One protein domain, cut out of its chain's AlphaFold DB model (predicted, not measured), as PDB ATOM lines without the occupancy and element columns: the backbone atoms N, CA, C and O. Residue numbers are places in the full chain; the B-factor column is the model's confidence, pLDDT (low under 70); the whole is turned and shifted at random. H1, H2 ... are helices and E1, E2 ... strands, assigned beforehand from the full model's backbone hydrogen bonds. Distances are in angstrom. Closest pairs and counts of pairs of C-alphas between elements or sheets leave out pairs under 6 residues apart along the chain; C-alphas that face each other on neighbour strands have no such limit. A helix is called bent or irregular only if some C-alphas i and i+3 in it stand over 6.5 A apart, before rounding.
ATOM      1  N   GLU A  21     124.184 143.110 218.806       89.44
ATOM      2  CA  GLU A  21     125.201 143.788 219.612       89.44
ATOM      3  C   GLU A  21     125.853 144.933 218.831       89.44
ATOM      4  O   GLU A  21     125.963 146.041 219.348       89.44
ATOM      5  N   THR A  22     126.194 144.704 217.561       90.12
ATOM      6  CA  THR A  22     126.736 145.738 216.669       90.12
ATOM      7  C   THR A  22     125.748 146.889 216.495       90.12
ATOM      8  O   THR A  22     126.145 148.042 216.635       90.12
ATOM      9  N   TYR A  23     124.462 146.597 216.260       89.62
ATOM     10  CA  TYR A  23     123.426 147.635 216.183       89.62
ATOM     11  C   TYR A  23     123.328 148.453 217.462       89.62
ATOM     12  O   TYR A  23     123.253 149.674 217.399       89.62
ATOM     13  N   LYS A  24     123.381 147.799 218.626       92.19
ATOM     14  CA  LYS A  24     123.348 148.506 219.903       92.19
ATOM     15  C   LYS A  24     124.537 149.463 220.046       92.19
ATOM     16  O   LYS A  24     124.340 150.604 220.448       92.19
ATOM     17  N   SER A  25     125.743 149.033 219.678       92.25
ATOM     18  CA  SER A  25     126.935 149.893 219.689       92.25
ATOM     19  C   SER A  25     126.822 151.066 218.709       92.25
ATOM     20  O   SER A  25     127.267 152.170 219.019       92.25
ATOM     21  N   ILE A  26     126.214 150.848 217.539       92.06
ATOM     22  CA  ILE A  26     125.930 151.905 216.556       92.06
ATOM     23  C   ILE A  26     124.921 152.910 217.127       92.06
ATOM     24  O   ILE A  26     125.155 154.116 217.059       92.06
ATOM     25  N   ASP A  27     123.835 152.437 217.741       93.06
ATOM     26  CA  ASP A  27     122.830 153.294 218.379       93.06
ATOM     27  C   ASP A  27     123.436 154.123 219.522       93.06
ATOM     28  O   ASP A  27     123.135 155.310 219.658       93.06
ATOM     29  N   GLU A  28     124.310 153.522 220.334       92.69
ATOM     30  CA  GLU A  28     125.052 154.214 221.393       92.69
ATOM     31  C   GLU A  28     126.002 155.279 220.825       92.69
ATOM     32  O   GLU A  28     126.059 156.392 221.358       92.69
ATOM     33  N   ALA A  29     126.699 154.989 219.719       91.88
ATOM     34  CA  ALA A  29     127.506 155.985 219.016       91.88
ATOM     35  C   ALA A  29     126.629 157.150 218.532       91.88
ATOM     36  O   ALA A  29     126.893 158.310 218.840       91.88
ATOM     37  N   ASN A  30     125.527 156.857 217.842       94.62
ATOM     38  CA  ASN A  30     124.655 157.872 217.249       94.62
ATOM     39  C   ASN A  30     124.008 158.815 218.275       94.62
ATOM     40  O   ASN A  30     123.719 159.961 217.934       94.62
ATOM     41  N   GLN A  31     123.839 158.385 219.531       94.06
ATOM     42  CA  GLN A  31     123.381 159.251 220.629       94.06
ATOM     43  C   GLN A  31     124.365 160.373 220.984       94.06
ATOM     44  O   GLN A  31     123.956 161.372 221.573       94.06
ATOM     45  N   SER A  32     125.645 160.214 220.643       90.75
ATOM     46  CA  SER A  32     126.688 161.218 220.880       90.75
ATOM     47  C   SER A  32     127.029 162.032 219.621       90.75
ATOM     48  O   SER A  32     127.879 162.918 219.690       90.75
ATOM     49  N   GLY A  33     126.385 161.724 218.487       83.81
ATOM     50  CA  GLY A  33     126.558 162.413 217.205       83.81
ATOM     51  C   GLY A  33     125.688 163.673 217.055       83.81
ATOM     52  O   GLY A  33     124.865 163.970 217.926       83.81
ATOM     53  N   PRO A  34     125.817 164.410 215.937       92.75
ATOM     54  CA  PRO A  34     126.389 163.955 214.665       92.75
ATOM     55  C   PRO A  34     127.923 163.981 214.585       92.75
ATOM     56  O   PRO A  34     128.597 164.626 215.386       92.75
ATOM     57  N   TYR A  35     128.466 163.265 213.596       92.25
ATOM     58  CA  TYR A  35     129.905 163.105 213.371       92.25
ATOM     59  C   TYR A  35     130.358 163.567 211.985       92.25
ATOM     60  O   TYR A  35     129.609 163.527 211.011       92.25
ATOM     61  N   LEU A  36     131.645 163.906 211.882       91.50
ATOM     62  CA  LEU A  36     132.360 163.954 210.610       91.50
ATOM     63  C   LEU A  36     132.930 162.561 210.314       91.50
ATOM     64  O   LEU A  36     133.751 162.048 211.077       91.50
ATOM     65  N   GLY A  37     132.500 161.950 209.215       91.75
ATOM     66  CA  GLY A  37     133.001 160.659 208.761       91.75
ATOM     67  C   GLY A  37     134.367 160.789 208.093       91.75
ATOM     68  O   GLY A  37     134.581 161.693 207.288       91.75
ATOM     69  N   LEU A  38     135.286 159.872 208.388       91.12
ATOM     70  CA  LEU A  38     136.600 159.808 207.754       91.12
ATOM     71  C   LEU A  38     136.739 158.479 207.012       91.12
ATOM     72  O   LEU A  38     136.672 157.419 207.631       91.12
ATOM     73  N   VAL A  39     136.920 158.535 205.694       91.38
ATOM     74  CA  VAL A  39     137.087 157.345 204.849       91.38
ATOM     75  C   VAL A  39     138.521 157.299 204.342       91.38
ATOM     76  O   VAL A  39     139.002 158.250 203.728       91.38
ATOM     77  N   ILE A  40     139.189 156.183 204.627       90.94
ATOM     78  CA  ILE A  40     140.612 155.969 204.364       90.94
ATOM     79  C   ILE A  40     140.745 154.629 203.644       90.94
ATOM     80  O   ILE A  40     140.218 153.630 204.137       90.94
ATOM     81  N   PRO A  41     141.429 154.568 202.493       87.62
ATOM     82  CA  PRO A  41     141.384 153.393 201.626       87.62
ATOM     83  C   PRO A  41     142.108 152.175 202.209       87.62
ATOM     84  O   PRO A  41     141.808 151.044 201.830       87.62
ATOM     85  N   ASN A  42     143.083 152.375 203.098       89.06
ATOM     86  CA  ASN A  42     143.840 151.278 203.693       89.06
ATOM     87  C   ASN A  42     144.513 151.665 205.021       89.06
ATOM     88  O   ASN A  42     144.646 152.835 205.378       89.06
ATOM     89  N   ALA A  43     144.992 150.646 205.741       88.88
ATOM     90  CA  ALA A  43     145.649 150.815 207.034       88.88
ATOM     91  C   ALA A  43     146.982 151.579 206.955       88.88
ATOM     92  O   ALA A  43     147.338 152.272 207.904       88.88
ATOM     93  N   PHE A  44     147.719 151.481 205.842       93.12
ATOM     94  CA  PHE A  44     148.973 152.219 205.673       93.12
ATOM     95  C   PHE A  44     148.729 153.733 205.704       93.12
ATOM     96  O   PHE A  44     149.454 154.454 206.382       93.12
ATOM     97  N   GLU A  45     147.660 154.194 205.057       92.31
ATOM     98  CA  GLU A  45     147.250 155.603 205.034       92.31
ATOM     99  C   GLU A  45     146.530 156.042 206.320       92.31
ATOM    100  O   GLU A  45     146.533 157.225 206.671       92.31
ATOM    101  N   MET A  46     145.962 155.093 207.066       91.25
ATOM    102  CA  MET A  46     145.312 155.343 208.357       91.25
ATOM    103  C   MET A  46     146.309 155.450 209.518       91.25
ATOM    104  O   MET A  46     146.100 156.227 210.448       91.25
ATOM    105  N   ASN A  47     147.404 154.689 209.486       92.25
ATOM    106  CA  ASN A  47     148.350 154.606 210.601       92.25
ATOM    107  C   ASN A  47     148.925 155.960 211.053       92.25
ATOM    108  O   ASN A  47     148.968 156.177 212.264       92.25
ATOM    109  N   PRO A  48     149.323 156.890 210.159       91.25
ATOM    110  CA  PRO A  48     149.810 158.202 210.582       91.25
ATOM    111  C   PRO A  48     148.795 158.984 211.424       91.25
ATOM    112  O   PRO A  48     149.181 159.647 212.383       91.25
ATOM    113  N   LEU A  49     147.499 158.869 211.113       90.31
ATOM    114  CA  LEU A  49     146.440 159.485 211.910       90.31
ATOM    115  C   LEU A  49     146.364 158.848 213.298       90.31
ATOM    116  O   LEU A  49     146.375 159.565 214.292       90.31
ATOM    117  N   LEU A  50     146.331 157.514 213.370       90.75
ATOM    118  CA  LEU A  50     146.227 156.788 214.643       90.75
ATOM    119  C   LEU A  50     147.446 156.993 215.552       90.75
ATOM    120  O   LEU A  50     147.334 156.885 216.770       90.75
ATOM    121  N   GLN A  51     148.610 157.270 214.962       93.31
ATOM    122  CA  GLN A  51     149.862 157.542 215.671       93.31
ATOM    123  C   GLN A  51     150.062 159.028 215.990       93.31
ATOM    124  O   GLN A  51     151.014 159.380 216.689       93.31
ATOM    125  N   SER A  52     149.195 159.905 215.481       93.62
ATOM    126  CA  SER A  52     149.287 161.337 215.736       93.62
ATOM    127  C   SER A  52     149.097 161.625 217.228       93.62
ATOM    128  O   SER A  52     148.136 161.132 217.821       93.62
ATOM    129  N   PRO A  53     149.925 162.484 217.850       93.62
ATOM    130  CA  PRO A  53     149.729 162.885 219.244       93.62
ATOM    131  C   PRO A  53     148.414 163.651 219.464       93.62
ATOM    132  O   PRO A  53     147.952 163.762 220.595       93.62
ATOM    133  N   ASN A  54     147.808 164.169 218.389       91.69
ATOM    134  CA  ASN A  54     146.522 164.865 218.426       91.69
ATOM    135  C   ASN A  54     145.326 163.915 218.258       91.69
ATOM    136  O   ASN A  54     144.181 164.350 218.375       91.69
ATOM    137  N   PHE A  55     145.566 162.634 217.973       91.31
ATOM    138  CA  PHE A  55     144.513 161.635 217.895       91.31
ATOM    139  C   PHE A  55     144.267 161.027 219.276       91.31
ATOM    140  O   PHE A  55     145.164 160.479 219.910       91.31
ATOM    141  N   THR A  56     143.023 161.119 219.748       91.69
ATOM    142  CA  THR A  56     142.579 160.473 220.988       91.69
ATOM    143  C   THR A  56     141.557 159.405 220.630       91.69
ATOM    144  O   THR A  56     140.445 159.729 220.214       91.69
ATOM    145  N   SER A  57     141.922 158.131 220.781       88.25
ATOM    146  CA  SER A  57     140.980 157.034 220.565       88.25
ATOM    147  C   SER A  57     139.953 156.977 221.693       88.25
ATOM    148  O   SER A  57     140.271 157.212 222.860       88.25
ATOM    149  N   THR A  58     138.729 156.583 221.360       86.25
ATOM    150  CA  THR A  58     137.748 156.161 222.363       86.25
ATOM    151  C   THR A  58     137.860 154.651 222.586       86.25
ATOM    152  O   THR A  58     138.557 153.956 221.849       86.25
ATOM    153  N   ASN A  59     137.164 154.124 223.594       83.94
ATOM    154  CA  ASN A  59     137.071 152.675 223.811       83.94
ATOM    155  C   ASN A  59     135.995 152.004 222.936       83.94
ATOM    156  O   ASN A  59     135.721 150.820 223.119       83.94
ATOM    157  N   LEU A  60     135.364 152.748 222.021       85.00
ATOM    158  CA  LEU A  60     134.344 152.230 221.120       85.00
ATOM    159  C   LEU A  60     134.960 151.970 219.745       85.00
ATOM    160  O   LEU A  60     135.197 152.898 218.973       85.00
ATOM    161  N   THR A  61     135.179 150.694 219.438       84.88
ATOM    162  CA  THR A  61     135.605 150.234 218.114       84.88
ATOM    163  C   THR A  61     134.515 149.350 217.533       84.88
ATOM    164  O   THR A  61     134.134 148.353 218.144       84.88
ATOM    165  N   ILE A  62     134.021 149.715 216.352       83.94
ATOM    166  CA  ILE A  62     133.018 148.950 215.611       83.94
ATOM    167  C   ILE A  62     133.672 148.492 214.309       83.94
ATOM    168  O   ILE A  62     134.091 149.319 213.505       83.94
ATOM    169  N   ASP A  63     133.775 147.178 214.127       80.31
ATOM    170  CA  ASP A  63     134.312 146.561 212.914       80.31
ATOM    171  C   ASP A  63     133.158 146.007 212.073       80.31
ATOM    172  O   ASP A  63     132.315 145.251 212.569       80.31
ATOM    173  N   VAL A  64     133.102 146.417 210.806       71.31
ATOM    174  CA  VAL A  64     132.075 146.002 209.850       71.31
ATOM    175  C   VAL A  64     132.737 145.654 208.520       71.31
ATOM    176  O   VAL A  64     133.505 146.440 207.970       71.31
ATOM    177  N   SER A  65     132.392 144.494 207.960       62.38
ATOM    178  CA  SER A  65     132.809 144.102 206.613       62.38
ATOM    179  C   SER A  65     131.813 144.603 205.556       62.38
ATOM    180  O   SER A  65     130.606 144.412 205.691       62.38
ATOM    181  N   GLY A  66     132.301 145.248 204.486       64.94
ATOM    182  CA  GLY A  66     131.460 145.707 203.369       64.94
ATOM    183  C   GLY A  66     131.935 147.001 202.700       64.94
ATOM    184  O   GLY A  66     133.088 147.400 202.847       64.94
ATOM    185  N   ILE A  67     131.042 147.648 201.941       70.31
ATOM    186  CA  ILE A  67     131.308 148.920 201.248       70.31
ATOM    187  C   ILE A  67     131.319 150.052 202.286       70.31
ATOM    188  O   ILE A  67     130.266 150.509 202.733       70.31
ATOM    189  N   THR A  68     132.522 150.487 202.666       77.50
ATOM    190  CA  THR A  68     132.785 151.341 203.836       77.50
ATOM    191  C   THR A  68     131.947 152.619 203.868       77.50
ATOM    192  O   THR A  68     131.288 152.877 204.869       77.50
ATOM    193  N   THR A  69     131.901 153.399 202.781       86.25
ATOM    194  CA  THR A  69     131.162 154.676 202.769       86.25
ATOM    195  C   THR A  69     129.650 154.484 202.838       86.25
ATOM    196  O   THR A  69     128.976 155.226 203.545       86.25
ATOM    197  N   GLN A  70     129.103 153.479 202.145       85.75
ATOM    198  CA  GLN A  70     127.660 153.232 202.161       85.75
ATOM    199  C   GLN A  70     127.197 152.827 203.560       85.75
ATOM    200  O   GLN A  70     126.214 153.362 204.057       85.75
ATOM    201  N   LEU A  71     127.926 151.919 204.214       87.25
ATOM    202  CA  LEU A  71     127.611 151.504 205.579       87.25
ATOM    203  C   LEU A  71     127.780 152.658 206.572       87.25
ATOM    204  O   LEU A  71     126.935 152.831 207.444       87.25
ATOM    205  N   LEU A  72     128.822 153.476 206.405       89.00
ATOM    206  CA  LEU A  72     129.037 154.672 207.217       89.00
ATOM    207  C   LEU A  72     127.829 155.620 207.154       89.00
ATOM    208  O   LEU A  72     127.338 156.041 208.195       89.00
ATOM    209  N   LEU A  73     127.333 155.914 205.949       89.19
ATOM    210  CA  LEU A  73     126.201 156.822 205.740       89.19
ATOM    211  C   LEU A  73     124.846 156.210 206.126       89.19
ATOM    212  O   LEU A  73     123.961 156.934 206.568       89.19
ATOM    213  N   SER A  74     124.668 154.899 205.950       88.88
ATOM    214  CA  SER A  74     123.412 154.219 206.290       88.88
ATOM    215  C   SER A  74     123.228 154.027 207.797       88.88
ATOM    216  O   SER A  74     122.100 154.068 208.279       88.88
ATOM    217  N   LEU A  75     124.316 153.777 208.532       89.81
ATOM    218  CA  LEU A  75     124.248 153.318 209.921       89.81
ATOM    219  C   LEU A  75     124.572 154.411 210.938       89.81
ATOM    220  O   LEU A  75     124.074 154.354 212.060       89.81
ATOM    221  N   PHE A  76     125.407 155.388 210.581       91.81
ATOM    222  CA  PHE A  76     125.853 156.421 211.510       91.81
ATOM    223  C   PHE A  76     125.234 157.785 211.199       91.81
ATOM    224  O   PHE A  76     124.967 158.127 210.049       91.81
ATOM    225  N   ASN A  77     125.044 158.598 212.237       94.12
ATOM    226  CA  ASN A  77     124.598 159.980 212.102       94.12
ATOM    227  C   ASN A  77     125.770 160.874 211.656       94.12
ATOM    228  O   ASN A  77     126.524 161.391 212.487       94.12
ATOM    229  N   ILE A  78     125.945 161.001 210.340       93.56
ATOM    230  CA  ILE A  78     127.065 161.695 209.698       93.56
ATOM    231  C   ILE A  78     126.609 163.030 209.095       93.56
ATOM    232  O   ILE A  78     125.669 163.070 208.308       93.56
ATOM    233  N   GLU A  79     127.312 164.117 209.420       92.88
ATOM    234  CA  GLU A  79     127.089 165.456 208.840       92.88
ATOM    235  C   GLU A  79     127.867 165.686 207.539       92.88
ATOM    236  O   GLU A  79     127.465 166.478 206.692       92.88
ATOM    237  N   GLY A  80     128.978 164.974 207.361       91.00
ATOM    238  CA  GLY A  80     129.742 164.986 206.125       91.00
ATOM    239  C   GLY A  80     130.879 163.982 206.153       91.00
ATOM    240  O   GLY A  80     131.186 163.397 207.193       91.00
ATOM    241  N   VAL A  81     131.503 163.774 204.997       91.69
ATOM    242  CA  VAL A  81     132.564 162.781 204.822       91.69
ATOM    243  C   VAL A  81     133.816 163.451 204.280       91.69
ATOM    244  O   VAL A  81     133.781 164.132 203.257       91.69
ATOM    245  N   VAL A  82     134.939 163.208 204.948       90.00
ATOM    246  CA  VAL A  82     136.275 163.493 204.435       90.00
ATOM    247  C   VAL A  82     136.856 162.187 203.914       90.00
ATOM    248  O   VAL A  82     137.101 161.253 204.674       90.00
ATOM    249  N   HIS A  83     137.081 162.124 202.607       90.62
ATOM    250  CA  HIS A  83     137.880 161.069 202.001       90.62
ATOM    251  C   HIS A  83     139.303 161.592 201.822       90.62
ATOM    252  O   HIS A  83     139.499 162.602 201.139       90.62
ATOM    253  N   TYR A  84     140.292 160.928 202.416       88.38
ATOM    254  CA  TYR A  84     141.693 161.280 202.200       88.38
ATOM    255  C   TYR A  84     142.510 160.042 201.872       88.38
ATOM    256  O   TYR A  84     142.255 158.950 202.377       88.38
ATOM    257  N   GLY A  85     143.503 160.243 201.015       90.62
ATOM    258  CA  GLY A  85     144.433 159.196 200.669       90.62
ATOM    259  C   GLY A  85     145.444 159.603 199.612       90.62
ATOM    260  O   GLY A  85     145.440 160.737 199.126       90.62
ATOM    261  N   ILE A  86     146.320 158.666 199.275       91.62
ATOM    262  CA  ILE A  86     147.351 158.834 198.253       91.62
ATOM    263  C   ILE A  86     146.734 158.580 196.877       91.62
ATOM    264  O   ILE A  86     145.991 157.621 196.675       91.62
ATOM    265  N   ALA A  87     147.076 159.422 195.903       91.38
ATOM    266  CA  ALA A  87     146.614 159.283 194.530       91.38
ATOM    267  C   ALA A  87     147.768 159.409 193.531       91.38
ATOM    268  O   ALA A  87     148.752 160.115 193.756       91.38
ATOM    269  N   GLY A  88     147.618 158.724 192.395       91.81
ATOM    270  CA  GLY A  88     148.428 158.987 191.213       91.81
ATOM    271  C   GLY A  88     148.008 160.298 190.549       91.81
ATOM    272  O   GLY A  88     146.848 160.701 190.610       91.81
ATOM    273  N   ASN A  89     148.956 160.949 189.885       91.69
ATOM    274  CA  ASN A  89     148.758 162.228 189.221       91.69
ATOM    275  C   ASN A  89     149.124 162.109 187.732       91.69
ATOM    276  O   ASN A  89     150.194 161.606 187.395       91.69
ATOM    277  N   ALA A  90     148.243 162.590 186.850       91.88
ATOM    278  CA  ALA A  90     148.477 162.660 185.403       91.88
ATOM    279  C   ALA A  90     148.827 164.079 184.911       91.88
ATOM    280  O   ALA A  90     149.116 164.267 183.729       91.88
ATOM    281  N   ASN A  91     148.795 165.084 185.792       92.81
ATOM    282  CA  ASN A  91     149.163 166.457 185.478       92.81
ATOM    283  C   ASN A  91     150.680 166.646 185.679       92.81
ATOM    284  O   ASN A  91     151.150 166.631 186.819       92.81
ATOM    285  N   PRO A  92     151.464 166.874 184.612       93.62
ATOM    286  CA  PRO A  92     152.918 166.995 184.721       93.62
ATOM    287  C   PRO A  92     153.378 168.244 185.490       93.62
ATOM    288  O   PRO A  92     154.563 168.370 185.782       93.62
ATOM    289  N   SER A  93     152.474 169.180 185.799       94.25
ATOM    290  CA  SER A  93     152.769 170.372 186.604       94.25
ATOM    291  C   SER A  93     152.617 170.161 188.116       94.25
ATOM    292  O   SER A  93     152.925 171.082 188.867       94.25
ATOM    293  N   ILE A  94     152.131 168.997 188.556       90.50
ATOM    294  CA  ILE A  94     152.001 168.627 189.973       90.50
ATOM    295  C   ILE A  94     153.129 167.654 190.322       90.50
ATOM    296  O   ILE A  94     153.404 166.715 189.565       90.50
ATOM    297  N   ASN A  95     153.779 167.877 191.459       91.94
ATOM    298  CA  ASN A  95     154.903 167.067 191.907       91.94
ATOM    299  C   ASN A  95     154.438 165.864 192.730       91.94
ATOM    300  O   ASN A  95     153.333 165.802 193.267       91.94
ATOM    301  N   ILE A  96     155.328 164.879 192.847       92.06
ATOM    302  CA  ILE A  96     155.146 163.785 193.800       92.06
ATOM    303  C   ILE A  96     155.125 164.378 195.214       92.06
ATOM    304  O   ILE A  96     155.949 165.232 195.524       92.06
ATOM    305  N   ALA A  97     154.222 163.867 196.054       89.81
ATOM    306  CA  ALA A  97     153.968 164.304 197.431       89.81
ATOM    307  C   ALA A  97     153.232 165.648 197.592       89.81
ATOM    308  O   ALA A  97     152.989 166.058 198.726       89.81
ATOM    309  N   ASP A  98     152.789 166.284 196.503       89.44
ATOM    310  CA  ASP A  98     151.861 167.411 196.604       89.44
ATOM    311  C   ASP A  98     150.510 166.953 197.184       89.44
ATOM    312  O   ASP A  98     149.963 165.910 196.811       89.44
ATOM    313  N   VAL A  99     149.937 167.771 198.071       88.62
ATOM    314  CA  VAL A  99     148.580 167.574 198.597       88.62
ATOM    315  C   VAL A  99     147.591 168.330 197.716       88.62
ATOM    316  O   VAL A  99     147.650 169.554 197.602       88.62
ATOM    317  N   VAL A 100     146.652 167.603 197.107       90.06
ATOM    318  CA  VAL A 100     145.642 168.173 196.206       90.06
ATOM    319  C   VAL A 100     144.270 168.156 196.870       90.06
ATOM    320  O   VAL A 100     143.823 167.130 197.375       90.06
ATOM    321  N   ILE A 101     143.573 169.293 196.817       92.00
ATOM    322  CA  ILE A 101     142.188 169.428 197.277       92.00
ATOM    323  C   ILE A 101     141.290 169.539 196.039       92.00
ATOM    324  O   ILE A 101     141.324 170.576 195.362       92.00
ATOM    325  N   PRO A 102     140.500 168.503 195.708       91.88
ATOM    326  CA  PRO A 102     139.665 168.518 194.516       91.88
ATOM    327  C   PRO A 102     138.506 169.512 194.663       91.88
ATOM    328  O   PRO A 102     137.871 169.595 195.712       91.88
ATOM    329  N   GLN A 103     138.217 170.255 193.594       93.19
ATOM    330  CA  GLN A 103     136.966 171.023 193.454       93.19
ATOM    331  C   GLN A 103     135.831 170.162 192.905       93.19
ATOM    332  O   GLN A 103     134.666 170.378 193.221       93.19
ATOM    333  N   TYR A 104     136.194 169.196 192.067       93.38
ATOM    334  CA  TYR A 104     135.298 168.265 191.409       93.38
ATOM    335  C   TYR A 104     135.966 166.900 191.391       93.38
ATOM    336  O   TYR A 104     137.197 166.798 191.392       93.38
TER     337      TYR A 104
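AT A GLANCE: This is residues 21 to 104 of the 205 residues of the protein "PNP_UDP_1 domain-containing protein" of Malus baccata (UniProt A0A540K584). A short ribbon of two parallel strands, E1 and E2, makes the middle of a loose, elongated domain, with the small helix H3 beside it, H1 towards one end of the long axis and an unnamed tail, residues 84 to 104, towards the other. Between E1 and H3 the chain makes a wide open loop through H2 and residues 51 to 67; residues 47 to 59 and, in the tail, 90 to 95 stick out. The printed part has 84 residues, with three named helices and two named strands in the order H1 E1 H2 H3 E2; the class is mixed, with 37 residues in named elements, under half. The radius of gyration of the C-alphas is 15.6 A, and the spans are 50 by 30 by 22 A.

HOW THE PARTS SIT: E1, residues 35 to 39, and E2, residues 78 to 83, are parallel neighbours at 26 degrees; N 37 and O 80 are 2.8 A apart and N 79 and O 35 are 2.9 A apart, within hydrogen-bond range. With H2, residues 43 to 50, and H3, residues 68 to 75, they form a strand-helix-strand unit, two parallel strands with helices between them along the chain. The closest C-alphas of E1 and H3 are those of Val 39 and Thr 69, 6.8 A apart. H1, residues 21 to 30, is close to H3 but not clearly touching, about perpendicular at 80 degrees, with the closest C-alphas, of Ile 26 and Leu 75, 7.0 A apart. H2 is apart from H1, H3 and E2. Every O i to N i+4 pair is within hydrogen-bond range in H1 and H3; in H2 2 of 4 are, beside 3 of 5 O i to N i+3 pairs.

IN THESE COORDINATES: E1 is 12.5 A long and E2 13.3 A, ending at C-alpha 83 (137.880, 161.069, 202.001). H1 begins at C-alpha 21 (125.201, 143.788, 219.612) and is 14.3 A long; H3 is 10.7 A. H2, 9.7 A, is only just irregular: C-alphas 45 and 48 are 6.6 A apart.

THE WHOLE: The C-alphas of Glu 21 and Ser 93 are the two farthest apart, 50.6 A. The printed part has no cut; the link H2 to H3, 17 residues, is long. Mean pLDDT of the printed part is 89.3, with residues 65 to 66 under 70.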